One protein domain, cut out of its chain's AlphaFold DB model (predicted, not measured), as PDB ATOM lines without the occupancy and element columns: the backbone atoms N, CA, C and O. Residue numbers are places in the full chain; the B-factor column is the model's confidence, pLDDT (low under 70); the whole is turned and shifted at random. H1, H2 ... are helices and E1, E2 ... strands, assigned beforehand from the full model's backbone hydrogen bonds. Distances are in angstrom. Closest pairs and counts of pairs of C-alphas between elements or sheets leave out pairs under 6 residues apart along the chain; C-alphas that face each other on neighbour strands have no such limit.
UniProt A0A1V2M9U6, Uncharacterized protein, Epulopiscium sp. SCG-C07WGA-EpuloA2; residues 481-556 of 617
ATOM      1  N   LYS A 481     115.598  14.871 -53.015       88.38
ATOM      2  CA  LYS A 481     116.032  13.577 -53.570       88.38
ATOM      3  C   LYS A 481     117.145  12.924 -52.739       88.38
ATOM      4  O   LYS A 481     117.744  11.935 -53.160       88.38
ATOM      5  N   PHE A 482     117.434  13.476 -51.558       92.62
ATOM      6  CA  PHE A 482     118.491  13.007 -50.667       92.62
ATOM      7  C   PHE A 482     118.074  11.712 -49.963       92.62
ATOM      8  O   PHE A 482     117.491  11.723 -48.882       92.62
ATOM      9  N   ASN A 483     118.390  10.574 -50.578       91.12
ATOM     10  CA  ASN A 483     118.253   9.274 -49.926       91.12
ATOM     11  C   ASN A 483     119.464   8.977 -49.009       91.12
ATOM     12  O   ASN A 483     120.515   9.609 -49.153       91.12
ATOM     13  N   PRO A 484     119.363   8.004 -48.081       93.31
ATOM     14  CA  PRO A 484     120.425   7.727 -47.114       93.31
ATOM     15  C   PRO A 484     121.806   7.434 -47.718       93.31
ATOM     16  O   PRO A 484     122.796   7.852 -47.126       93.31
ATOM     17  N   ILE A 485     121.870   6.774 -48.882       93.31
ATOM     18  CA  ILE A 485     123.125   6.398 -49.561       93.31
ATOM     19  C   ILE A 485     123.815   7.641 -50.134       93.31
ATOM     20  O   ILE A 485     125.024   7.829 -49.976       93.31
ATOM     21  N   ILE A 486     123.036   8.514 -50.777       94.81
ATOM     22  CA  ILE A 486     123.531   9.790 -51.302       94.81
ATOM     23  C   ILE A 486     123.997  10.678 -50.144       94.81
ATOM     24  O   ILE A 486     125.060  11.280 -50.242       94.81
ATOM     25  N   ILE A 487     123.256  10.717 -49.030       97.12
ATOM     26  CA  ILE A 487     123.644  11.482 -47.836       97.12
ATOM     27  C   ILE A 487     125.015  11.031 -47.318       97.12
ATOM     28  O   ILE A 487     125.871  11.884 -47.105       97.12
ATOM     29  N   ASP A 488     125.249   9.725 -47.169       97.31
ATOM     30  CA  ASP A 488     126.545   9.215 -46.702       97.31
ATOM     31  C   ASP A 488     127.681   9.583 -47.672       97.31
ATOM     32  O   ASP A 488     128.741  10.041 -47.246       97.31
ATOM     33  N   SER A 489     127.419   9.487 -48.979       96.81
ATOM     34  CA  SER A 489     128.385   9.845 -50.027       96.81
ATOM     35  C   SER A 489     128.737  11.339 -50.019       96.81
ATOM     36  O   SER A 489     129.896  11.706 -50.204       96.81
ATOM     37  N   ILE A 490     127.757  12.220 -49.795       97.50
ATOM     38  CA  ILE A 490     127.994  13.669 -49.701       97.50
ATOM     39  C   ILE A 490     128.796  13.995 -48.438       97.50
ATOM     40  O   ILE A 490     129.764  14.750 -48.516       97.50
ATOM     41  N   ASP A 491     128.444  13.406 -47.294       98.06
ATOM     42  CA  ASP A 491     129.180  13.605 -46.043       98.06
ATOM     43  C   ASP A 491     130.646  13.149 -46.174       98.06
ATOM     44  O   ASP A 491     131.547  13.821 -45.677       98.06
ATOM     45  N   GLU A 492     130.923  12.054 -46.890       97.44
ATOM     46  CA  GLU A 492     132.297  11.632 -47.210       97.44
ATOM     47  C   GLU A 492     133.052  12.633 -48.089       97.44
ATOM     48  O   GLU A 492     134.262  12.810 -47.928       97.44
ATOM     49  N   VAL A 493     132.368  13.293 -49.024       97.56
ATOM     50  CA  VAL A 493     132.974  14.349 -49.842       97.56
ATOM     51  C   VAL A 493     133.280  15.574 -48.985       97.56
ATOM     52  O   VAL A 493     134.399  16.078 -49.054       97.56
ATOM     53  N   ILE A 494     132.347  16.019 -48.136       97.81
ATOM     54  CA  ILE A 494     132.562  17.150 -47.218       97.81
ATOM     55  C   ILE A 494     133.718  16.856 -46.251       97.81
ATOM     56  O   ILE A 494     134.548  17.733 -46.021       97.81
ATOM     57  N   GLU A 495     133.841  15.623 -45.747       96.94
ATOM     58  CA  GLU A 495     134.950  15.198 -44.877       96.94
ATOM     59  C   GLU A 495     136.324  15.383 -45.544       96.94
ATOM     60  O   GLU A 495     137.283  15.773 -44.879       96.94
ATOM     61  N   LYS A 496     136.428  15.183 -46.867       95.75
ATOM     62  CA  LYS A 496     137.681  15.415 -47.615       95.75
ATOM     63  C   LYS A 496     138.083  16.893 -47.649       95.75
ATOM     64  O   LYS A 496     139.272  17.183 -47.757       95.75
ATOM     65  N   PHE A 497     137.119  17.811 -47.567       95.75
ATOM     66  CA  PHE A 497     137.383  19.249 -47.463       95.75
ATOM     67  C   PHE A 497     137.607  19.682 -46.004       95.75
ATOM     68  O   PHE A 497     138.518  20.457 -45.718       95.75
ATOM     69  N   CYS A 498     136.800  19.180 -45.065       96.12
ATOM     70  CA  CYS A 498     136.798  19.581 -43.657       96.12
ATOM     71  C   CYS A 498     137.845  18.816 -42.825       96.12
ATOM     72  O   CYS A 498     137.515  17.977 -41.984       96.12
ATOM     73  N   LEU A 499     139.126  19.132 -43.042       92.81
ATOM     74  CA  LEU A 499     140.250  18.494 -42.334       92.81
ATOM     75  C   LEU A 499     140.326  18.862 -40.839       92.81
ATOM     76  O   LEU A 499     140.891  18.112 -40.046       92.81
ATOM     77  N   SER A 500     139.760  20.007 -40.456       93.25
ATOM     78  CA  SER A 500     139.627  20.490 -39.074       93.25
ATOM     79  C   SER A 500     138.216  20.259 -38.512       93.25
ATOM     80  O   SER A 500     137.347  19.705 -39.185       93.25
ATOM     81  N   ASP A 501     137.969  20.714 -37.280       95.75
ATOM     82  CA  ASP A 501     136.652  20.671 -36.620       95.75
ATOM     83  C   ASP A 501     135.547  21.405 -37.398       95.75
ATOM     84  O   ASP A 501     134.357  21.121 -37.248       95.75
ATOM     85  N   TYR A 502     135.943  22.374 -38.220       97.38
ATOM     86  CA  TYR A 502     135.068  23.140 -39.091       97.38
ATOM     87  C   TYR A 502     135.818  23.662 -40.315       97.38
ATOM     88  O   TYR A 502     137.049  23.748 -40.317       97.38
ATOM     89  N   ILE A 503     135.059  24.074 -41.327       97.12
ATOM     90  CA  ILE A 503     135.531  24.774 -42.525       97.12
ATOM     91  C   ILE A 503     134.560  25.914 -42.863       97.12
ATOM     92  O   ILE A 503     133.354  25.788 -42.633       97.12
ATOM     93  N   SER A 504     135.063  27.042 -43.382       97.00
ATOM     94  CA  SER A 504     134.175  28.077 -43.928       97.00
ATOM     95  C   SER A 504     133.377  27.480 -45.080       97.00
ATOM     96  O   SER A 504     133.935  26.813 -45.949       97.00
ATOM     97  N   ILE A 505     132.072  27.732 -45.128       97.06
ATOM     98  CA  ILE A 505     131.240  27.201 -46.215       97.06
ATOM     99  C   ILE A 505     131.697  27.710 -47.593       97.06
ATOM    100  O   ILE A 505     131.555  26.999 -48.584       97.06
ATOM    101  N   LYS A 506     132.321  28.897 -47.646       95.62
ATOM    102  CA  LYS A 506     132.891  29.475 -48.872       95.62
ATOM    103  C   LYS A 506     134.193  28.814 -49.331       95.62
ATOM    104  O   LYS A 506     134.556  28.958 -50.497       95.62
ATOM    105  N   ASP A 507     134.883  28.091 -48.450       96.06
ATOM    106  CA  ASP A 507     136.113  27.381 -48.814       96.06
ATOM    107  C   ASP A 507     135.808  26.091 -49.605       96.06
ATOM    108  O   ASP A 507     136.684  25.575 -50.300       96.06
ATOM    109  N   ILE A 508     134.559  25.600 -49.586       95.62
ATOM    110  CA  ILE A 508     134.085  24.560 -50.513       95.62
ATOM    111  C   ILE A 508     133.590  25.235 -51.798       95.62
ATOM    112  O   ILE A 508     132.407  25.520 -51.975       95.62
ATOM    113  N   ASN A 509     134.529  25.507 -52.704       90.50
ATOM    114  CA  ASN A 509     134.284  26.223 -53.961       90.50
ATOM    115  C   ASN A 509     134.333  25.331 -55.218       90.50
ATOM    116  O   ASN A 509     134.154  25.825 -56.330       90.50
ATOM    117  N   SER A 510     134.552  24.022 -55.054       92.88
ATOM    118  CA  SER A 510     134.547  23.032 -56.133       92.88
ATOM    119  C   SER A 510     133.598  21.886 -55.804       92.88
ATOM    120  O   SER A 510     133.725  21.239 -54.767       92.88
ATOM    121  N   PHE A 511     132.673  21.611 -56.723       96.25
ATOM    122  CA  PHE A 511     131.629  20.600 -56.548       96.25
ATOM    123  C   PHE A 511     131.834  19.344 -57.405       96.25
ATOM    124  O   PHE A 511     130.972  18.476 -57.445       96.25
ATOM    125  N   VAL A 512     132.987  19.212 -58.068       94.94
ATOM    126  CA  VAL A 512     133.279  18.102 -59.000       94.94
ATOM    127  C   VAL A 512     133.214  16.729 -58.322       94.94
ATOM    128  O   VAL A 512     132.861  15.742 -58.957       94.94
ATOM    129  N   LEU A 513     133.559  16.659 -57.034       95.06
ATOM    130  CA  LEU A 513     133.552  15.413 -56.265       95.06
ATOM    131  C   LEU A 513     132.174  15.052 -55.704       95.06
ATOM    132  O   LEU A 513     132.015  13.942 -55.198       95.06
ATOM    133  N   PHE A 514     131.208  15.973 -55.733       96.44
ATOM    134  CA  PHE A 514     129.898  15.726 -55.146       96.44
ATOM    135  C   PHE A 514     129.077  14.788 -56.044       96.44
ATOM    136  O   PHE A 514     129.077  14.950 -57.265       96.44
ATOM    137  N   PRO A 515     128.365  13.807 -55.460       95.00
ATOM    138  CA  PRO A 515     127.537  12.884 -56.225       95.00
ATOM    139  C   PRO A 515     126.315  13.593 -56.818       95.00
ATOM    140  O   PRO A 515     125.893  14.645 -56.332       95.00
ATOM    141  N   ASP A 516     125.699  12.983 -57.830       93.12
ATOM    142  CA  ASP A 516     124.414  13.453 -58.345       93.12
ATOM    143  C   ASP A 516     123.336  13.356 -57.252       93.12
ATOM    144  O   ASP A 516     122.979  12.271 -56.790       93.12
ATOM    145  N   ALA A 517     122.840  14.518 -56.828       89.50
ATOM    146  CA  ALA A 517     121.773  14.667 -55.843       89.50
ATOM    147  C   ALA A 517     120.428  15.044 -56.492       89.50
ATOM    148  O   ALA A 517     119.483  15.437 -55.805       89.50
ATOM    149  N   GLY A 518     120.342  14.967 -57.824       91.56
ATOM    150  CA  GLY A 518     119.189  15.370 -58.620       91.56
ATOM    151  C   GLY A 518     119.028  16.882 -58.797       91.56
ATOM    152  O   GLY A 518     118.021  17.301 -59.374       91.56
ATOM    153  N   PHE A 519     120.002  17.665 -58.322       93.50
ATOM    154  CA  PHE A 519     120.129  19.115 -58.468       93.50
ATOM    155  C   PHE A 519     121.601  19.478 -58.705       93.50
ATOM    156  O   PHE A 519     122.503  18.770 -58.256       93.50
ATOM    157  N   ILE A 520     121.849  20.592 -59.397       94.69
ATOM    158  CA  ILE A 520     123.210  21.067 -59.669       94.69
ATOM    159  C   ILE A 520     123.812  21.640 -58.385       94.69
ATOM    160  O   ILE A 520     123.272  22.583 -57.805       94.69
ATOM    161  N   TRP A 521     124.961  21.107 -57.974       97.12
ATOM    162  CA  TRP A 521     125.669  21.588 -56.795       97.12
ATOM    163  C   TRP A 521     126.164  23.024 -56.945       97.12
ATOM    164  O   TRP A 521     126.801  23.404 -57.925       97.12
ATOM    165  N   ASN A 522     125.865  23.809 -55.919       96.38
ATOM    166  CA  ASN A 522     126.320  25.172 -55.716       96.38
ATOM    167  C   ASN A 522     126.299  25.470 -54.210       96.38
ATOM    168  O   ASN A 522     125.860  24.643 -53.404       96.38
ATOM    169  N   ILE A 523     126.755  26.660 -53.825       96.69
ATOM    170  CA  ILE A 523     126.885  27.024 -52.414       96.69
ATOM    171  C   ILE A 523     125.536  27.083 -51.667       96.69
ATOM    172  O   ILE A 523     125.490  26.736 -50.490       96.69
ATOM    173  N   PHE A 524     124.429  27.436 -52.335       97.06
ATOM    174  CA  PHE A 524     123.088  27.472 -51.727       97.06
ATOM    175  C   PHE A 524     122.536  26.067 -51.464       97.06
ATOM    176  O   PHE A 524     121.967  25.808 -50.398       97.06
ATOM    177  N   LEU A 525     122.762  25.139 -52.403       96.81
ATOM    178  CA  LEU A 525     122.414  23.733 -52.200       96.81
ATOM    179  C   LEU A 525     123.253  23.115 -51.076       96.81
ATOM    180  O   LEU A 525     122.714  22.388 -50.244       96.81
ATOM    181  N   LEU A 526     124.551  23.436 -51.012       97.81
ATOM    182  CA  LEU A 526     125.434  23.005 -49.926       97.81
ATOM    183  C   LEU A 526     124.963  23.530 -48.562       97.81
ATOM    184  O   LEU A 526     124.891  22.752 -47.613       97.81
ATOM    185  N   GLU A 527     124.596  24.811 -48.468       97.56
ATOM    186  CA  GLU A 527     124.040  25.411 -47.247       97.56
ATOM    187  C   GLU A 527     122.799  24.649 -46.777       97.56
ATOM    188  O   GLU A 527     122.731  24.212 -45.625       97.56
ATOM    189  N   SER A 528     121.850  24.428 -47.690       96.44
ATOM    190  CA  SER A 528     120.609  23.712 -47.391       96.44
ATOM    191  C   SER A 528     120.863  22.257 -46.991       96.44
ATOM    192  O   SER A 528     120.259  21.765 -46.036       96.44
ATOM    193  N   TYR A 529     121.782  21.579 -47.685       97.44
ATOM    194  CA  TYR A 529     122.166  20.203 -47.385       97.44
ATOM    195  C   TYR A 529     122.715  20.073 -45.959       97.44
ATOM    196  O   TYR A 529     122.218  19.273 -45.161       97.44
ATOM    197  N   VAL A 530     123.712  20.893 -45.613       97.56
ATOM    198  CA  VAL A 530     124.369  20.844 -44.297       97.56
ATOM    199  C   VAL A 530     123.406  21.252 -43.180       97.56
ATOM    200  O   VAL A 530     123.458  20.690 -42.087       97.56
ATOM    201  N   ALA A 531     122.504  22.200 -43.441       96.00
ATOM    202  CA  ALA A 531     121.531  22.656 -42.453       96.00
ATOM    203  C   ALA A 531     120.474  21.599 -42.091       96.00
ATOM    204  O   ALA A 531     119.967  21.619 -40.967       96.00
ATOM    205  N   LYS A 532     120.102  20.716 -43.029       95.00
ATOM    206  CA  LYS A 532     118.897  19.874 -42.900       95.00
ATOM    207  C   LYS A 532     119.133  18.369 -43.004       95.00
ATOM    208  O   LYS A 532     118.375  17.616 -42.402       95.00
ATOM    209  N   PHE A 533     120.148  17.927 -43.744       96.06
ATOM    210  CA  PHE A 533     120.263  16.525 -44.164       96.06
ATOM    211  C   PHE A 533     121.537  15.828 -43.679       96.06
ATOM    212  O   PHE A 533     121.496  14.626 -43.421       96.06
ATOM    213  N   SER A 534     122.654  16.553 -43.553       97.56
ATOM    214  CA  SER A 534     123.943  15.954 -43.178       97.56
ATOM    215  C   SER A 534     123.851  15.162 -41.868       97.56
ATOM    216  O   SER A 534     123.285  15.617 -40.863       97.56
ATOM    217  N   LYS A 535     124.441  13.963 -41.848       97.38
ATOM    218  CA  LYS A 535     124.536  13.131 -40.643       97.38
ATOM    219  C   LYS A 535     125.749  13.531 -39.812       97.38
ATOM    220  O   LYS A 535     125.621  13.538 -38.587       97.38
ATOM    221  N   LYS A 536     126.864  13.908 -40.446       98.00
ATOM    222  CA  LYS A 536     128.151  14.218 -39.790       98.00
ATOM    223  C   LYS A 536     128.375  15.694 -39.466       98.00
ATOM    224  O   LYS A 536     129.101  15.992 -38.518       98.00
ATOM    225  N   PHE A 537     127.742  16.609 -40.193       98.44
ATOM    226  CA  PHE A 537     127.989  18.046 -40.079       98.44
ATOM    227  C   PHE A 537     126.736  18.827 -39.672       98.44
ATOM    228  O   PHE A 537     125.606  18.360 -39.803       98.44
ATOM    229  N   LYS A 538     126.949  20.031 -39.143       97.75
ATOM    230  CA  LYS A 538     125.919  21.024 -38.821       97.75
ATOM    231  C   LYS A 538     126.337  22.387 -39.367       97.75
ATOM    232  O   LYS A 538     127.524  22.717 -39.378       97.75
ATOM    233  N   LEU A 539     125.359  23.182 -39.793       97.56
ATOM    234  CA  LEU A 539     125.588  24.560 -40.223       97.56
ATOM    235  C   LEU A 539     125.639  25.470 -38.990       97.56
ATOM    236  O   LEU A 539     124.703  25.486 -38.190       97.56
ATOM    237  N   VAL A 540     126.711  26.250 -38.849       97.62
ATOM    238  CA  VAL A 540     126.821  27.296 -37.825       97.62
ATOM    239  C   VAL A 540     127.025  28.639 -38.515       97.62
ATOM    240  O   VAL A 540     128.075  28.922 -39.090       97.62
ATOM    241  N   HIS A 541     125.999  29.480 -38.454       95.06
ATOM    242  CA  HIS A 541     125.951  30.785 -39.111       95.06
ATOM    243  C   HIS A 541     125.086  31.772 -38.316       95.06
ATOM    244  O   HIS A 541     124.413  31.379 -37.361       95.06
ATOM    245  N   ASN A 542     125.118  33.053 -38.689       91.31
ATOM    246  CA  ASN A 542     124.284  34.076 -38.057       91.31
ATOM    247  C   ASN A 542     122.837  34.030 -38.571       91.31
ATOM    248  O   ASN A 542     121.895  33.973 -37.786       91.31
ATOM    249  N   ASN A 543     122.664  34.072 -39.894       90.62
ATOM    250  CA  ASN A 543     121.366  33.983 -40.553       90.62
ATOM    251  C   ASN A 543     121.544  33.578 -42.024       90.62
ATOM    252  O   ASN A 543     122.626  33.757 -42.588       90.62
ATOM    253  N   TYR A 544     120.467  33.098 -42.643       93.00
ATOM    254  CA  TYR A 544     120.385  32.926 -44.092       93.00
ATOM    255  C   TYR A 544     120.366  34.286 -44.788       93.00
ATOM    256  O   TYR A 544     119.879  35.278 -44.232       93.00
ATOM    257  N   SER A 545     120.889  34.339 -46.010       89.50
ATOM    258  CA  SER A 545     120.986  35.581 -46.771       89.50
ATOM    259  C   SER A 545     120.380  35.451 -48.167       89.50
ATOM    260  O   SER A 545     120.386  34.390 -48.787       89.50
ATOM    261  N   GLU A 546     119.863  36.568 -48.673       89.75
ATOM    262  CA  GLU A 546     119.262  36.638 -50.002       89.75
ATOM    263  C   GLU A 546     120.292  36.383 -51.108       89.75
ATOM    264  O   GLU A 546     120.020  35.624 -52.027       89.75
ATOM    265  N   ARG A 547     121.481  36.987 -51.024       87.81
ATOM    266  CA  ARG A 547     122.409  37.074 -52.166       87.81
ATOM    267  C   ARG A 547     123.539  36.056 -52.151       87.81
ATOM    268  O   ARG A 547     124.142  35.814 -53.188       87.81
ATOM    269  N   ASP A 548     123.888  35.541 -50.979       92.12
ATOM    270  CA  ASP A 548     125.110  34.758 -50.783       92.12
ATOM    271  C   ASP A 548     124.995  33.869 -49.531       92.12
ATOM    272  O   ASP A 548     124.010  33.942 -48.791       92.12
ATOM    273  N   VAL A 549     125.998  33.044 -49.267       95.00
ATOM    274  CA  VAL A 549     126.018  32.077 -48.167       95.00
ATOM    275  C   VAL A 549     127.195  32.370 -47.241       95.00
ATOM    276  O   VAL A 549     128.304  32.661 -47.694       95.00
ATOM    277  N   TYR A 550     126.959  32.296 -45.931       95.44
ATOM    278  CA  TYR A 550     127.957  32.631 -44.914       95.44
ATOM    279  C   TYR A 550     127.932  31.652 -43.748       95.44
ATOM    280  O   TYR A 550     126.894  31.082 -43.418       95.44
ATOM    281  N   GLY A 551     129.069  31.535 -43.067       96.50
ATOM    282  CA  GLY A 551     129.215  30.722 -41.861       96.50
ATOM    283  C   GLY A 551     130.147  29.539 -42.077       96.50
ATOM    284  O   GLY A 551     131.036  29.582 -42.926       96.50
ATOM    285  N   ALA A 552     129.970  28.497 -41.271       97.88
ATOM    286  CA  ALA A 552     130.823  27.320 -41.308       97.88
ATOM    287  C   ALA A 552     130.028  26.021 -41.305       97.88
ATOM    288  O   ALA A 552     128.967  25.908 -40.684       97.88
ATOM    289  N   ILE A 553     130.623  25.026 -41.949       98.31
ATOM    290  CA  ILE A 553     130.272  23.623 -41.803       98.31
ATOM    291  C   ILE A 553     131.100  23.105 -40.628       98.31
ATOM    292  O   ILE A 553     132.327  23.177 -40.659       98.31
ATOM    293  N   VAL A 554     130.432  22.632 -39.581       98.44
ATOM    294  CA  VAL A 554     131.061  22.196 -38.326       98.44
ATOM    295  C   VAL A 554     130.758  20.718 -38.115       98.44
ATOM    296  O   VAL A 554     129.617  20.294 -38.312       98.44
ATOM    297  N   LYS A 555     131.743  19.921 -37.701       98.12
ATOM    298  CA  LYS A 555     131.503  18.516 -37.338       98.12
ATOM    299  C   LYS A 555     130.544  18.434 -36.146       98.12
ATOM    300  O   LYS A 555     130.588  19.269 -35.239       98.12
ATOM    301  N   LYS A 556     129.614  17.475 -36.138       96.75
ATOM    302  CA  LYS A 556     128.582  17.408 -35.082       96.75
ATOM    303  C   LYS A 556     129.149  17.091 -33.700       96.75
ATOM    304  O   LYS A 556     128.577  17.561 -32.717       96.75
TER     305      LYS A 556
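Overview. This is residues 481 to 556 of the 617 residues of an uncharacterized protein of Epulopiscium sp. SCG-C07WGA-EpuloA2 (UniProt A0A1V2M9U6). A small sheet of three short strands makes a wall, with two helices, H1 and H2, over one face and no named element on the other; the long link of residues 505 to 522 passes over the side of the helices that is turned away from the sheet. H2 sits nearest to the middle, and the long link between E2 and E3 reaches out to one end of the model. You have 76 residues, with two named helices and three named strands in the order H1, E1, H2, E2, E3; the sheet runs E1, E3, E2 and is antiparallel. The class is mixed, helices and strands, though under half of the residues, 35 of 76, are in named elements. The whole is compact, with a radius of gyration of the C-alphas of 11.3 A, and rounded, spanning 30 by 26 by 21 A.

Along the chain. Begin with the sheet's inner strand, E3, residues 552 to 555: find C-alpha 552 at (130.823, 27.320, -41.308), from which the strand runs 9.7 A to C-alpha 555 at (131.503, 18.516, -37.338). One edge strand is E2, residues 537 to 540, 9.6 A long. The other edge strand is E1, residues 502 to 504, 7.0 A long. The longest helix is H1, residues 484 to 497: find C-alpha 484 at (120.425, 7.727, -47.114); from there it runs 20.5 A to C-alpha 497 at (137.383, 19.249, -47.463). H2, residues 523 to 532, is 14.3 A long.

Arrangement. Look first at E3 and E1, antiparallel at 164 degrees between their directions: N 503 and O 553 are within hydrogen-bond range at 3.0 A, and N 553 and O 503 at 2.9 A. E3 and E2, antiparallel at 142 degrees, form a hairpin; look there for N 538 and O 554 at 2.8 A, and for N 552 and O 540 at 2.9 A. From the sheet go to H2, which is on it at a height over the sheet of 9.4 A. H2 lies over E2, with 7 of its 10 C-alphas falling on E2 and 2 on E3; it is only just not over E3 too. On the local plane H2 runs across the strands, only just, at 61 degrees to E2, and its line rises 39 degrees, only just short of standing up from the sheet. The closest C-alphas of H2 and E2 are those of Ala 531 and Leu 539, 5.0 A apart. E1, H2 and E2 form a split strand-helix-strand unit, two strands running the same way with E3 between them, and its crossover is right-handed. H1 is also on the sheet, and with H2 on one face this gives two layers, helices over a sheet. The closest C-alphas of H1 and E2 are those of Asp 491 and Phe 537, 7.5 A apart. H1 and H2 are near each other, with 8 pairs of C-alphas within 10 A. In H2 every O i to N i+4 pair is within hydrogen-bond range; in H1 9 of 10 are.

Size, cuts and confidence. The two C-alphas farthest apart are those of Ile 485 and Arg 547, 30.8 A. The links H1 to E1 and H2 to E2 are tight; the long links are E1 to H2, 18 residues, and E2 to E3, 11 residues. The printed part has no cut. The mean pLDDT of the printed part is 95.4, and no printed residue is under 70.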